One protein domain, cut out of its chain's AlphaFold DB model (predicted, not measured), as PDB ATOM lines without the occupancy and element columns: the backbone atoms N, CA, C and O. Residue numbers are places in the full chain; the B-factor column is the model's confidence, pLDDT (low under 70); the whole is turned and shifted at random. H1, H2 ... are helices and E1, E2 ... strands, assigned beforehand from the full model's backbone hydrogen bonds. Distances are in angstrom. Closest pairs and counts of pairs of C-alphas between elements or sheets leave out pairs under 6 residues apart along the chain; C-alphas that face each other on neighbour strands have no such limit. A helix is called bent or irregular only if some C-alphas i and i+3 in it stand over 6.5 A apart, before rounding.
ATOM      1  N   ILE A   3     115.034 147.480 134.186       97.56
ATOM      2  CA  ILE A   3     116.195 147.366 135.069       97.56
ATOM      3  C   ILE A   3     115.933 148.183 136.329       97.56
ATOM      4  O   ILE A   3     115.748 149.397 136.255       97.56
ATOM      5  N   ALA A   4     115.932 147.518 137.481       97.00
ATOM      6  CA  ALA A   4     116.037 148.171 138.779       97.00
ATOM      7  C   ALA A   4     117.513 148.216 139.184       97.00
ATOM      8  O   ALA A   4     118.206 147.204 139.099       97.00
ATOM      9  N   SER A   5     117.995 149.387 139.593       97.31
ATOM     10  CA  SER A   5     119.392 149.614 139.963       97.31
ATOM     11  C   SER A   5     119.491 150.662 141.067       97.31
ATOM     12  O   SER A   5     118.511 151.336 141.380       97.31
ATOM     13  N   THR A   6     120.686 150.838 141.620       97.25
ATOM     14  CA  THR A   6     120.989 151.900 142.590       97.25
ATOM     15  C   THR A   6     121.035 153.297 141.965       97.25
ATOM     16  O   THR A   6     120.963 154.275 142.695       97.25
ATOM     17  N   LEU A   7     121.106 153.418 140.633       97.44
ATOM     18  CA  LEU A   7     121.020 154.712 139.942       97.44
ATOM     19  C   LEU A   7     119.577 155.089 139.571       97.44
ATOM     20  O   LEU A   7     119.298 156.260 139.312       97.44
ATOM     21  N   GLY A   8     118.652 154.126 139.551       97.62
ATOM     22  CA  GLY A   8     117.262 154.354 139.164       97.62
ATOM     23  C   GLY A   8     116.562 153.131 138.580       97.62
ATOM     24  O   GLY A   8     117.120 152.030 138.500       97.62
ATOM     25  N   PHE A   9     115.312 153.335 138.151       97.94
ATOM     26  CA  PHE A   9     114.563 152.351 137.365       97.94
ATOM     27  C   PHE A   9     114.490 152.764 135.896       97.94
ATOM     28  O   PHE A   9     113.985 153.840 135.565       97.94
ATOM     29  N   PHE A  10     114.914 151.862 135.012       98.50
ATOM     30  CA  PHE A  10     115.050 152.153 133.592       98.50
ATOM     31  C   PHE A  10     114.281 151.172 132.715       98.50
ATOM     32  O   PHE A  10     114.256 149.965 132.964       98.50
ATOM     33  N   SER A  11     113.722 151.688 131.620       98.06
ATOM     34  CA  SER A  11     113.320 150.882 130.472       98.06
ATOM     35  C   SER A  11     114.167 151.216 129.258       98.06
ATOM     36  O   SER A  11     114.139 152.340 128.768       98.06
ATOM     37  N   VAL A  12     114.877 150.220 128.743       98.25
ATOM     38  CA  VAL A  12     115.739 150.361 127.566       98.25
ATOM     39  C   VAL A  12     115.048 149.744 126.357       98.25
ATOM     40  O   VAL A  12     114.639 148.575 126.406       98.25
ATOM     41  N   VAL A  13     114.928 150.524 125.282       97.38
ATOM     42  CA  VAL A  13     114.359 150.099 123.994       97.38
ATOM     43  C   VAL A  13     115.205 150.619 122.833       97.38
ATOM     44  O   VAL A  13     115.776 151.705 122.917       97.38
ATOM     45  N   LYS A  14     115.278 149.854 121.741       97.50
ATOM     46  CA  LYS A  14     115.880 150.316 120.488       97.50
ATOM     47  C   LYS A  14     114.846 151.121 119.703       97.50
ATOM     48  O   LYS A  14     113.715 150.672 119.532       97.50
ATOM     49  N   SER A  15     115.235 152.294 119.233       92.81
ATOM     50  CA  SER A  15     114.440 153.097 118.316       92.81
ATOM     51  C   SER A  15     114.391 152.418 116.949       92.81
ATOM     52  O   SER A  15     115.422 152.064 116.374       92.81
ATOM     53  N   SER A  16     113.185 152.252 116.410       88.44
ATOM     54  CA  SER A  16     112.972 151.706 115.065       88.44
ATOM     55  C   SER A  16     113.276 152.704 113.945       88.44
ATOM     56  O   SER A  16     113.271 152.317 112.782       88.44
ATOM     57  N   ARG A  17     113.521 153.982 114.270       90.19
ATOM     58  CA  ARG A  17     113.654 155.067 113.283       90.19
ATOM     59  C   ARG A  17     115.097 155.347 112.881       90.19
ATOM     60  O   ARG A  17     115.365 155.607 111.718       90.19
ATOM     61  N   ASP A  18     116.005 155.324 113.848       91.62
ATOM     62  CA  ASP A  18     117.377 155.828 113.710       91.62
ATOM     63  C   ASP A  18     118.432 154.867 114.282       91.62
ATOM     64  O   ASP A  18     119.622 155.165 114.263       91.62
ATOM     65  N   GLY A  19     118.017 153.705 114.803       93.31
ATOM     66  CA  GLY A  19     118.922 152.708 115.376       93.31
ATOM     67  C   GLY A  19     119.533 153.089 116.731       93.31
ATOM     68  O   GLY A  19     120.249 152.262 117.302       93.31
ATOM     69  N   ASN A  20     119.222 154.278 117.259       97.75
ATOM     70  CA  ASN A  20     119.595 154.711 118.605       97.75
ATOM     71  C   ASN A  20     118.808 153.944 119.675       97.75
ATOM     72  O   ASN A  20     117.863 153.203 119.390       97.75
ATOM     73  N   PHE A  21     119.176 154.141 120.936       98.31
ATOM     74  CA  PHE A  21     118.494 153.553 122.081       98.31
ATOM     75  C   PHE A  21     117.860 154.633 122.945       98.31
ATOM     76  O   PHE A  21     118.407 155.719 123.109       98.31
ATOM     77  N   MET A  22     116.702 154.325 123.519       98.00
ATOM     78  CA  MET A  22     116.037 155.182 124.493       98.00
ATOM     79  C   MET A  22     116.122 154.520 125.861       98.00
ATOM     80  O   MET A  22     115.545 153.449 126.073       98.00
ATOM     81  N   ILE A  23     116.818 155.174 126.786       98.44
ATOM     82  CA  ILE A  23     116.827 154.836 128.208       98.44
ATOM     83  C   ILE A  23     115.747 155.687 128.860       98.44
ATOM     84  O   ILE A  23     115.886 156.898 128.990       98.44
ATOM     85  N   ARG A  24     114.629 155.064 129.211       98.50
ATOM     86  CA  ARG A  24     113.436 155.738 129.723       98.50
ATOM     87  C   ARG A  24     113.363 155.602 131.236       98.50
ATOM     88  O   ARG A  24     113.651 154.526 131.757       98.50
ATOM     89  N   ALA A  25     112.919 156.647 131.923       98.06
ATOM     90  CA  ALA A  25     112.724 156.648 133.367       98.06
ATOM     91  C   ALA A  25     111.359 157.227 133.746       98.06
ATOM     92  O   ALA A  25     110.792 158.072 133.050       98.06
ATOM     93  N   ARG A  26     110.834 156.765 134.885       96.31
ATOM     94  CA  ARG A  26     109.605 157.309 135.485       96.31
ATOM     95  C   ARG A  26     109.855 158.593 136.278       96.31
ATOM     96  O   ARG A  26     108.903 159.285 136.609       96.31
ATOM     97  N   ARG A  27     111.118 158.898 136.586       95.44
ATOM     98  CA  ARG A  27     111.557 160.105 137.287       95.44
ATOM     99  C   ARG A  27     112.751 160.694 136.544       95.44
ATOM    100  O   ARG A  27     113.718 159.981 136.302       95.44
ATOM    101  N   ALA A  28     112.706 161.987 136.231       96.19
ATOM    102  CA  ALA A  28     113.809 162.676 135.556       96.19
ATOM    103  C   ALA A  28     115.141 162.562 136.327       96.19
ATOM    104  O   ALA A  28     116.186 162.351 135.718       96.19
ATOM    105  N   ALA A  29     115.089 162.613 137.663       96.38
ATOM    106  CA  ALA A  29     116.262 162.473 138.528       96.38
ATOM    107  C   ALA A  29     117.032 161.153 138.319       96.38
ATOM    108  O   ALA A  29     118.252 161.141 138.416       96.38
ATOM    109  N   ASP A  30     116.356 160.061 137.948       97.62
ATOM    110  CA  ASP A  30     117.038 158.790 137.669       97.62
ATOM    111  C   ASP A  30     117.931 158.899 136.418       97.62
ATOM    112  O   ASP A  30     118.995 158.292 136.351       97.62
ATOM    113  N   LEU A  31     117.531 159.699 135.420       98.00
ATOM    114  CA  LEU A  31     118.379 159.981 134.256       98.00
ATOM    115  C   LEU A  31     119.494 160.971 134.595       98.00
ATOM    116  O   LEU A  31     120.573 160.869 134.021       98.00
ATOM    117  N   GLN A  32     119.261 161.892 135.535       96.69
ATOM    118  CA  GLN A  32     120.302 162.798 136.032       96.69
ATOM    119  C   GLN A  32     121.420 162.026 136.739       96.69
ATOM    120  O   GLN A  32     122.588 162.330 136.521       96.69
ATOM    121  N   ASN A  33     121.088 160.981 137.503       96.94
ATOM    122  CA  ASN A  33     122.087 160.095 138.104       96.94
ATOM    123  C   ASN A  33     122.999 159.459 137.039       96.94
ATOM    124  O   ASN A  33     124.211 159.373 137.228       96.94
ATOM    125  N   LEU A  34     122.439 159.062 135.887       97.44
ATOM    126  CA  LEU A  34     123.226 158.522 134.774       97.44
ATOM    127  C   LEU A  34     124.129 159.582 134.135       97.44
ATOM    128  O   LEU A  34     125.298 159.308 133.878       97.44
ATOM    129  N   THR A  35     123.616 160.785 133.872       96.75
ATOM    130  CA  THR A  35     124.422 161.836 133.233       96.75
ATOM    131  C   THR A  35     125.519 162.356 134.160       96.75
ATOM    132  O   THR A  35     126.639 162.577 133.705       96.75
ATOM    133  N   GLN A  36     125.252 162.468 135.464       95.81
ATOM    134  CA  GLN A  36     126.256 162.808 136.480       95.81
ATOM    135  C   GLN A  36     127.351 161.743 136.592       95.81
ATOM    136  O   GLN A  36     128.516 162.082 136.778       95.81
ATOM    137  N   ALA A  37     126.995 160.470 136.424       94.31
ATOM    138  CA  ALA A  37     127.952 159.372 136.383       94.31
ATOM    139  C   ALA A  37     128.679 159.245 135.021       94.31
ATOM    140  O   ALA A  37     129.512 158.355 134.849       94.31
ATOM    141  N   GLY A  38     128.412 160.147 134.068       96.06
ATOM    142  CA  GLY A  38     129.179 160.304 132.831       96.06
ATOM    143  C   GLY A  38     128.520 159.755 131.566       96.06
ATOM    144  O   GLY A  38     129.161 159.748 130.515       96.06
ATOM    145  N   LEU A  39     127.262 159.307 131.629       97.88
ATOM    146  CA  LEU A  39     126.550 158.833 130.442       97.88
ATOM    147  C   LEU A  39     126.176 160.004 129.527       97.88
ATOM    148  O   LEU A  39     125.570 160.982 129.973       97.88
ATOM    149  N   VAL A  40     126.475 159.881 128.232       97.81
ATOM    150  CA  VAL A  40     126.185 160.934 127.252       97.81
ATOM    151  C   VAL A  40     124.957 160.569 126.422       97.81
ATOM    152  O   VAL A  40     124.855 159.483 125.853       97.81
ATOM    153  N   GLY A  41     124.018 161.507 126.309       97.06
ATOM    154  CA  GLY A  41     122.835 161.347 125.474       97.06
ATOM    155  C   GLY A  41     121.988 162.611 125.393       97.06
ATOM    156  O   GLY A  41     122.247 163.602 126.073       97.06
ATOM    157  N   THR A  42     120.956 162.569 124.554       97.56
ATOM    158  CA  THR A  42     119.987 163.664 124.412       97.56
ATOM    159  C   THR A  42     118.819 163.444 125.363       97.56
ATOM    160  O   THR A  42     118.102 162.450 125.243       97.56
ATOM    161  N   TYR A  43     118.629 164.358 126.316       97.62
ATOM    162  CA  TYR A  43     117.495 164.321 127.239       97.62
ATOM    163  C   TYR A  43     116.215 164.806 126.552       97.62
ATOM    164  O   TYR A  43     116.226 165.801 125.829       97.62
ATOM    165  N   LEU A  44     115.106 164.117 126.814       96.19
ATOM    166  CA  LEU A  44     113.769 164.522 126.402       96.19
ATOM    167  C   LEU A  44     112.761 164.186 127.503       96.19
ATOM    168  O   LEU A  44     112.786 163.094 128.074       96.19
ATOM    169  N   GLU A  45     111.828 165.102 127.730       96.31
ATOM    170  CA  GLU A  45     110.687 164.910 128.620       96.31
ATOM    171  C   GLU A  45     109.388 164.906 127.811       96.31
ATOM    172  O   GLU A  45     109.235 165.622 126.821       96.31
ATOM    173  N   THR A  46     108.465 164.033 128.184       94.50
ATOM    174  CA  THR A  46     107.136 163.903 127.587       94.50
ATOM    175  C   THR A  46     106.189 163.488 128.715       94.50
ATOM    176  O   THR A  46     106.018 162.284 128.938       94.50
ATOM    177  N   PRO A  47     105.639 164.451 129.476       93.12
ATOM    178  CA  PRO A  47     104.848 164.182 130.679       93.12
ATOM    179  C   PRO A  47     103.647 163.253 130.457       93.12
ATOM    180  O   PRO A  47     103.234 162.547 131.370       93.12
ATOM    181  N   GLU A  48     103.114 163.218 129.237       94.88
ATOM    182  CA  GLU A  48     101.945 162.424 128.852       94.88
ATOM    183  C   GLU A  48     102.286 160.955 128.538       94.88
ATOM    184  O   GLU A  48     101.389 160.147 128.301       94.88
ATOM    185  N   ALA A  49     103.571 160.591 128.496       93.75
ATOM    186  CA  ALA A  49     104.014 159.238 128.172       93.75
ATOM    187  C   ALA A  49     104.082 158.317 129.406       93.75
ATOM    188  O   ALA A  49     104.280 158.755 130.536       93.75
ATOM    189  N   ASP A  50     104.022 157.002 129.166       93.38
ATOM    190  CA  ASP A  50     104.159 155.952 130.191       93.38
ATOM    191  C   ASP A  50     105.482 156.032 130.983       93.38
ATOM    192  O   ASP A  50     105.544 155.636 132.153       93.38
ATOM    193  N   TYR A  51     106.525 156.571 130.344       96.44
ATOM    194  CA  TYR A  51     107.765 157.046 130.950       96.44
ATOM    195  C   TYR A  51     107.945 158.535 130.646       96.44
ATOM    196  O   TYR A  51     108.191 158.917 129.493       96.44
ATOM    197  N   ILE A  52     107.887 159.352 131.699       97.12
ATOM    198  CA  ILE A  52     107.906 160.814 131.588       97.12
ATOM    199  C   ILE A  52     109.200 161.347 130.973       97.12
ATOM    200  O   ILE A  52     109.172 162.357 130.284       97.12
ATOM    201  N   ALA A  53     110.331 160.665 131.172       97.75
ATOM    202  CA  ALA A  53     111.634 161.142 130.727       97.75
ATOM    203  C   ALA A  53     112.409 160.051 129.983       97.75
ATOM    204  O   ALA A  53     112.242 158.852 130.236       97.75
ATOM    205  N   ARG A  54     113.273 160.461 129.053       97.69
ATOM    206  CA  ARG A  54     114.178 159.565 128.331       97.69
ATOM    207  C   ARG A  54     115.500 160.232 127.983       97.69
ATOM    208  O   ARG A  54     115.556 161.421 127.698       97.69
ATOM    209  N   LEU A  55     116.545 159.420 127.966       98.12
ATOM    210  CA  LEU A  55     117.852 159.751 127.432       98.12
ATOM    211  C   LEU A  55     118.050 158.943 126.147       98.12
ATOM    212  O   LEU A  55     118.027 157.710 126.170       98.12
ATOM    213  N   ILE A  56     118.189 159.636 125.021       97.88
ATOM    214  CA  ILE A  56     118.463 159.029 123.718       97.88
ATOM    215  C   ILE A  56     119.976 158.888 123.584       97.88
ATOM    216  O   ILE A  56     120.698 159.886 123.627       97.88
ATOM    217  N   VAL A  57     120.449 157.657 123.432       98.25
ATOM    218  CA  VAL A  57     121.872 157.315 123.395       98.25
ATOM    219  C   VAL A  57     122.219 156.573 122.111       98.25
ATOM    220  O   VAL A  57     121.390 155.869 121.525       98.25
ATOM    221  N   THR A  58     123.464 156.719 121.673       98.00
ATOM    222  CA  THR A  58     123.980 155.999 120.504       98.00
ATOM    223  C   THR A  58     124.261 154.530 120.850       98.00
ATOM    224  O   THR A  58     124.387 154.184 122.030       98.00
ATOM    225  N   PRO A  59     124.434 153.645 119.851       97.12
ATOM    226  CA  PRO A  59     124.853 152.265 120.097       97.12
ATOM    227  C   PRO A  59     126.151 152.123 120.907       97.12
ATOM    228  O   PRO A  59     126.289 151.152 121.642       97.12
ATOM    229  N   ASN A  60     127.070 153.093 120.826       96.69
ATOM    230  CA  ASN A  60     128.342 153.067 121.560       96.69
ATOM    231  C   ASN A  60     128.193 153.465 123.038       96.69
ATOM    232  O   ASN A  60     128.994 153.048 123.872       96.69
ATOM    233  N   GLU A  61     127.167 154.247 123.374       97.81
ATOM    234  CA  GLU A  61     126.880 154.662 124.753       97.81
ATOM    235  C   GLU A  61     126.063 153.611 125.518       97.81
ATOM    236  O   GLU A  61     126.128 153.538 126.744       97.81
ATOM    237  N   LEU A  62     125.340 152.730 124.820       98.00
ATOM    238  CA  LEU A  62     124.556 151.686 125.478       98.00
ATOM    239  C   LEU A  62     125.420 150.716 126.330       98.00
ATOM    240  O   LEU A  62     125.046 150.460 127.476       98.00
ATOM    241  N   PRO A  63     126.576 150.197 125.866       98.19
ATOM    242  CA  PRO A  63     127.472 149.406 126.715       98.19
ATOM    243  C   PRO A  63     127.983 150.164 127.948       98.19
ATOM    244  O   PRO A  63     128.145 149.564 129.014       98.19
ATOM    245  N   ARG A  64     128.206 151.481 127.829       97.69
ATOM    246  CA  ARG A  64     128.628 152.323 128.958       97.69
ATOM    247  C   ARG A  64     127.545 152.386 130.021       97.69
ATOM    248  O   ARG A  64     127.853 152.145 131.181       97.69
ATOM    249  N   PHE A  65     126.286 152.576 129.622       98.31
ATOM    250  CA  PHE A  65     125.144 152.503 130.537       98.31
ATOM    251  C   PHE A  65     125.158 151.208 131.364       98.31
ATOM    252  O   PHE A  65     125.106 151.265 132.590       98.31
ATOM    253  N   TYR A  66     125.309 150.044 130.725       98.31
ATOM    254  CA  TYR A  66     125.357 148.766 131.447       98.31
ATOM    255  C   TYR A  66     126.586 148.622 132.349       98.31
ATOM    256  O   TYR A  66     126.470 148.111 133.461       98.31
ATOM    257  N   THR A  67     127.745 149.097 131.893       97.81
ATOM    258  CA  THR A  67     128.988 149.078 132.677       97.81
ATOM    259  C   THR A  67     128.841 149.908 133.949       97.81
ATOM    260  O   THR A  67     129.202 149.443 135.026       97.81
ATOM    261  N   MET A  68     128.242 151.096 133.844       96.94
ATOM    262  CA  MET A  68     127.980 151.965 134.989       96.94
ATOM    263  C   MET A  68     127.064 151.283 136.003       96.94
ATOM    264  O   MET A  68     127.378 151.280 137.188       96.94
ATOM    265  N   LEU A  69     125.978 150.640 135.554       97.81
ATOM    266  CA  LEU A  69     125.105 149.885 136.460       97.81
ATOM    267  C   LEU A  69     125.864 148.754 137.161       97.81
ATOM    268  O   LEU A  69     125.753 148.612 138.377       97.81
ATOM    269  N   ALA A  70     126.665 147.983 136.422       97.19
ATOM    270  CA  ALA A  70     127.445 146.880 136.979       97.19
ATOM    271  C   ALA A  70     128.450 147.351 138.043       97.19
ATOM    272  O   ALA A  70     128.592 146.710 139.080       97.19
ATOM    273  N   GLN A  71     129.097 148.500 137.829       96.19
ATOM    274  CA  GLN A  71     130.051 149.086 138.776       96.19
ATOM    275  C   GLN A  71     129.414 149.519 140.103       96.19
ATOM    276  O   GLN A  71     130.124 149.668 141.092       96.19
ATOM    277  N   THR A  72     128.091 149.692 140.150       96.12
ATOM    278  CA  THR A  72     127.380 150.019 141.396       96.12
ATOM    279  C   THR A  72     127.012 148.803 142.249       96.12
ATOM    280  O   THR A  72     126.458 148.969 143.338       96.12
ATOM    281  N   VAL A  73     127.270 147.584 141.767       95.88
ATOM    282  CA  VAL A  73     126.924 146.347 142.477       95.88
ATOM    283  C   VAL A  73     128.028 146.001 143.475       95.88
ATOM    284  O   VAL A  73     128.873 145.145 143.235       95.88
ATOM    285  N   ASP A  74     128.008 146.694 144.612       94.06
ATOM    286  CA  ASP A  74     128.934 146.539 145.742       94.06
ATOM    287  C   ASP A  74     128.251 145.980 147.007       94.06
ATOM    288  O   ASP A  74     128.791 146.042 148.112       94.06
ATOM    289  N   TYR A  75     127.035 145.451 146.855       90.19
ATOM    290  CA  TYR A  75     126.132 145.096 147.945       90.19
ATOM    291  C   TYR A  75     125.750 143.615 147.935       90.19
ATOM    292  O   TYR A  75     125.622 142.982 146.890       90.19
ATOM    293  N   HIS A  76     125.474 143.077 149.124       86.38
ATOM    294  CA  HIS A  76     124.974 141.710 149.311       86.38
ATOM    295  C   HIS A  76     123.439 141.626 149.222       86.38
ATOM    296  O   HIS A  76     122.883 140.554 148.990       86.38
ATOM    297  N   ASN A  77     122.729 142.748 149.397       87.19
ATOM    298  CA  ASN A  77     121.270 142.809 149.354       87.19
ATOM    299  C   ASN A  77     120.778 144.095 148.670       87.19
ATOM    300  O   ASN A  77     121.041 145.201 149.139       87.19
ATOM    301  N   PHE A  78     120.017 143.948 147.582       91.25
ATOM    302  CA  PHE A  78     119.506 145.091 146.818       91.25
ATOM    303  C   PHE A  78     118.498 145.941 147.605       91.25
ATOM    304  O   PHE A  78     118.579 147.164 147.573       91.25
ATOM    305  N   LYS A  79     117.564 145.315 148.336       89.19
ATOM    306  CA  LYS A  79     116.540 146.043 149.110       89.19
ATOM    307  C   LYS A  79     117.190 146.901 150.199       89.19
ATOM    308  O   LYS A  79     116.833 148.065 150.328       89.19
ATOM    309  N   GLY A  80     118.173 146.342 150.909       87.12
ATOM    310  CA  GLY A  80     118.979 147.065 151.894       87.12
ATOM    311  C   GLY A  80     119.728 148.238 151.263       87.12
ATOM    312  O   GLY A  80     119.565 149.370 151.699       87.12
ATOM    313  N   LYS A  81     120.443 148.009 150.152       94.69
ATOM    314  CA  LYS A  81     121.168 149.091 149.468       94.69
ATOM    315  C   LYS A  81     120.248 150.235 149.022       94.69
ATOM    316  O   LYS A  81     120.616 151.391 149.177       94.69
ATOM    317  N   ILE A  82     119.068 149.936 148.474       95.00
ATOM    318  CA  ILE A  82     118.107 150.971 148.057       95.00
ATOM    319  C   ILE A  82     117.541 151.739 149.254       95.00
ATOM    320  O   ILE A  82     117.322 152.942 149.141       95.00
ATOM    321  N   HIS A  83     117.309 151.068 150.384       92.44
ATOM    322  CA  HIS A  83     116.860 151.722 151.612       92.44
ATOM    323  C   HIS A  83     117.860 152.780 152.092       92.44
ATOM    324  O   HIS A  83     117.455 153.866 152.500       92.44
ATOM    325  N   ASP A  84     119.153 152.491 151.964       94.19
ATOM    326  CA  ASP A  84     120.225 153.361 152.450       94.19
ATOM    327  C   ASP A  84     120.576 154.512 151.487       94.19
ATOM    328  O   ASP A  84     121.378 155.380 151.832       94.19
ATOM    329  N   LEU A  85     119.982 154.548 150.289       95.38
ATOM    330  CA  LEU A  85     120.188 155.591 149.281       95.38
ATOM    331  C   LEU A  85     119.021 156.594 149.308       95.38
ATOM    332  O   LEU A  85     117.938 156.274 148.808       95.38
ATOM    333  N   PRO A  86     119.197 157.823 149.838       94.00
ATOM    334  CA  PRO A  86     118.090 158.768 150.017       94.00
ATOM    335  C   PRO A  86     117.338 159.124 148.727       94.00
ATOM    336  O   PRO A  86     116.129 159.349 148.746       94.00
ATOM    337  N   ASP A  87     118.029 159.155 147.588       93.69
ATOM    338  CA  ASP A  87     117.451 159.457 146.277       93.69
ATOM    339  C   ASP A  87     116.665 158.277 145.668       93.69
ATOM    340  O   ASP A  87     115.849 158.483 144.760       93.69
ATOM    341  N   GLN A  88     116.869 157.061 146.188       97.00
ATOM    342  CA  GLN A  88     116.242 155.822 145.721       97.00
ATOM    343  C   GLN A  88     115.252 155.205 146.715       97.00
ATOM    344  O   GLN A  88     114.380 154.447 146.288       97.00
ATOM    345  N   ALA A  89     115.334 155.528 148.008       94.12
ATOM    346  CA  ALA A  89     114.541 154.905 149.069       94.12
ATOM    347  C   ALA A  89     113.024 154.967 148.812       94.12
ATOM    348  O   ALA A  89     112.288 154.029 149.123       94.12
ATOM    349  N   ASN A  90     112.543 156.020 148.140       94.38
ATOM    350  CA  ASN A  90     111.134 156.153 147.755       94.38
ATOM    351  C   ASN A  90     110.646 155.077 146.758       94.38
ATOM    352  O   ASN A  90     109.442 154.933 146.551       94.38
ATOM    353  N   LYS A  91     111.556 154.311 146.144       95.81
ATOM    354  CA  LYS A  91     111.253 153.216 145.212       95.81
ATOM    355  C   LYS A  91     111.154 151.848 145.885       95.81
ATOM    356  O   LYS A  91     110.770 150.895 145.209       95.81
ATOM    357  N   LEU A  92     111.434 151.731 147.188       92.88
ATOM    358  CA  LEU A  92     111.367 150.455 147.915       92.88
ATOM    359  C   LEU A  92     110.028 149.737 147.731       92.88
ATOM    360  O   LEU A  92     110.017 148.538 147.462       92.88
ATOM    361  N   GLY A  93     108.908 150.463 147.809       91.50
ATOM    362  CA  GLY A  93     107.580 149.885 147.585       91.50
ATOM    363  C   GLY A  93     107.407 149.343 146.162       91.50
ATOM    364  O   GLY A  93     106.951 148.219 145.971       91.50
ATOM    365  N   MET A  94     107.846 150.104 145.154       94.44
ATOM    366  CA  MET A  94     107.792 149.680 143.751       94.44
ATOM    367  C   MET A  94     108.658 148.438 143.499       94.44
ATOM    368  O   MET A  94     108.191 147.476 142.889       94.44
ATOM    369  N   TYR A  95     109.903 148.428 143.984       93.69
ATOM    370  CA  TYR A  95     110.800 147.277 143.844       93.69
ATOM    371  C   TYR A  95     110.326 146.065 144.648       93.69
ATOM    372  O   TYR A  95     110.455 144.938 144.174       93.69
ATOM    373  N   GLY A  96     109.730 146.284 145.821       89.88
ATOM    374  CA  GLY A  96     109.077 145.247 146.615       89.88
ATOM    375  C   GLY A  96     107.947 144.572 145.843       89.88
ATOM    376  O   GLY A  96     107.941 143.352 145.733       89.88
ATOM    377  N   ASN A  97     107.060 145.354 145.222       91.69
ATOM    378  CA  ASN A  97     105.964 144.826 144.405       91.69
ATOM    379  C   ASN A  97     106.468 144.061 143.175       91.69
ATOM    380  O   ASN A  97     105.944 142.994 142.863       91.69
ATOM    381  N   MET A  98     107.507 144.567 142.503       91.81
ATOM    382  CA  MET A  98     108.139 143.869 141.379       91.81
ATOM    383  C   MET A  98     108.731 142.521 141.814       91.81
ATOM    384  O   MET A  98     108.515 141.513 141.144       91.81
ATOM    385  N   TRP A  99     109.437 142.492 142.948       91.62
ATOM    386  CA  TRP A  99     109.972 141.260 143.526       91.62
ATOM    387  C   TRP A  99     108.854 140.276 143.884       91.62
ATOM    388  O   TRP A  99     108.943 139.111 143.516       91.62
ATOM    389  N   SER A 100     107.784 140.740 144.535       90.75
ATOM    390  CA  SER A 100     106.651 139.890 144.914       90.75
ATOM    391  C   SER A 100     105.938 139.304 143.697       90.75
ATOM    392  O   SER A 100     105.592 138.129 143.711       90.75
ATOM    393  N   ALA A 101     105.762 140.084 142.624       92.50
ATOM    394  CA  ALA A 101     105.177 139.596 141.376       92.50
ATOM    395  C   ALA A 101     106.054 138.522 140.711       92.50
ATOM    396  O   ALA A 101     105.547 137.479 140.304       92.50
ATOM    397  N   ALA A 102     107.373 138.743 140.652       89.62
ATOM    398  CA  ALA A 102     108.315 137.756 140.124       89.62
ATOM    399  C   ALA A 102     108.370 136.486 140.992       89.62
ATOM    400  O   ALA A 102     108.421 135.377 140.468       89.62
ATOM    401  N   TYR A 103     108.309 136.637 142.316       88.12
ATOM    402  CA  TYR A 103     108.269 135.514 143.247       88.12
ATOM    403  C   TYR A 103     106.965 134.716 143.132       88.12
ATOM    404  O   TYR A 103     106.998 133.491 143.134       88.12
TER     405      TYR A 103
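Overview. This is residues 3 to 103 of the 152 residues of an uncharacterized protein of Fibrella sp. ES10-3-2-2 (UniProt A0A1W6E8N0). A twisted four-stranded sheet has one helix, H1, packed over one of its faces, while a helical hairpin, H3 and H4, sits separately at one end of the longest axis. H2 only grazes the sheet with residues 62 to 65, and the chain runs on from it to the hairpin. The printed part has 101 residues, with four named helices and four named strands in the order E1, E2, H1, E3, E4, H2, H3, H4; the sheet's order is E1, E2, E4, E3, all antiparallel. The class is mixed, helices and strands. The whole is compact, with a radius of gyration of the C-alphas of 13.8 A and spans of 38 by 30 by 25 A.

Along the chain. E1, residues 9 to 14, runs 17.1 A from C-alpha 9 at (114.563, 152.351, 137.365). E2 is residues 21 to 25, 13.0 A; E4 is residues 53 to 57, 13.2 A; E3 is residues 42 to 45, 10.3 A. H1 is residues 28 to 36, 12.5 A, and H2 is residues 62 to 71, 14.6 A. H3 is residues 78 to 83, 8.6 A. H4, residues 89 to 103, spans 21.2 A and ends with C-alpha 103 at (108.269, 135.514, 143.247); it is irregular, with C-alphas 90 and 93 7.2 A apart.

Arrangement. From edge strand E1 to edge strand E3 the strands' lines turn by 65 degrees. The hairpin E1 and E2 has N 11 and O 24 within hydrogen-bond range at 2.8 A. Between E2 and E4, N 23 and O 55 are 2.9 A apart; in the hairpin E3 and E4, N 56 and O 42 are 2.8 A apart. Residues 3 to 4 pair antiparallel with residues 9 to 10 of E1. H1 is on the sheet at a height of 8.5 A, over E2 and only just over E4, on which 3 of its C-alphas fall; it runs along the strands, at 15 degrees to E2 on the local plane. Its closest C-alphas to E4 are those of Ala 28 and Ala 53, 5.5 A. E2, H1 and E3 form a split strand-helix-strand unit, two strands running the same way with E4 between them, and its crossover is right-handed. H1 and H2 are close but not clearly touching, about perpendicular at 87 degrees; their closest C-alphas, of Leu 34 and Phe 65, are 7.6 A apart. H3 and H4, a helical hairpin, touch at a shallow tilt of 26 degrees, opposite ways, closest at the C-alphas of His 83 and Ala 89, 4.7 A. H2 and H3 are apart. Every O i to N i+4 pair is within hydrogen-bond range in H2 and H3, against 4 of 5 in H1 and 9 of 11 in H4.

Size, cuts and confidence. The two C-alphas farthest apart, of Arg 17 and His 76, are 40.1 A apart. The printed part has no cut, and no link is long. Mean pLDDT of the printed part is 95.3; no printed residue is under 70.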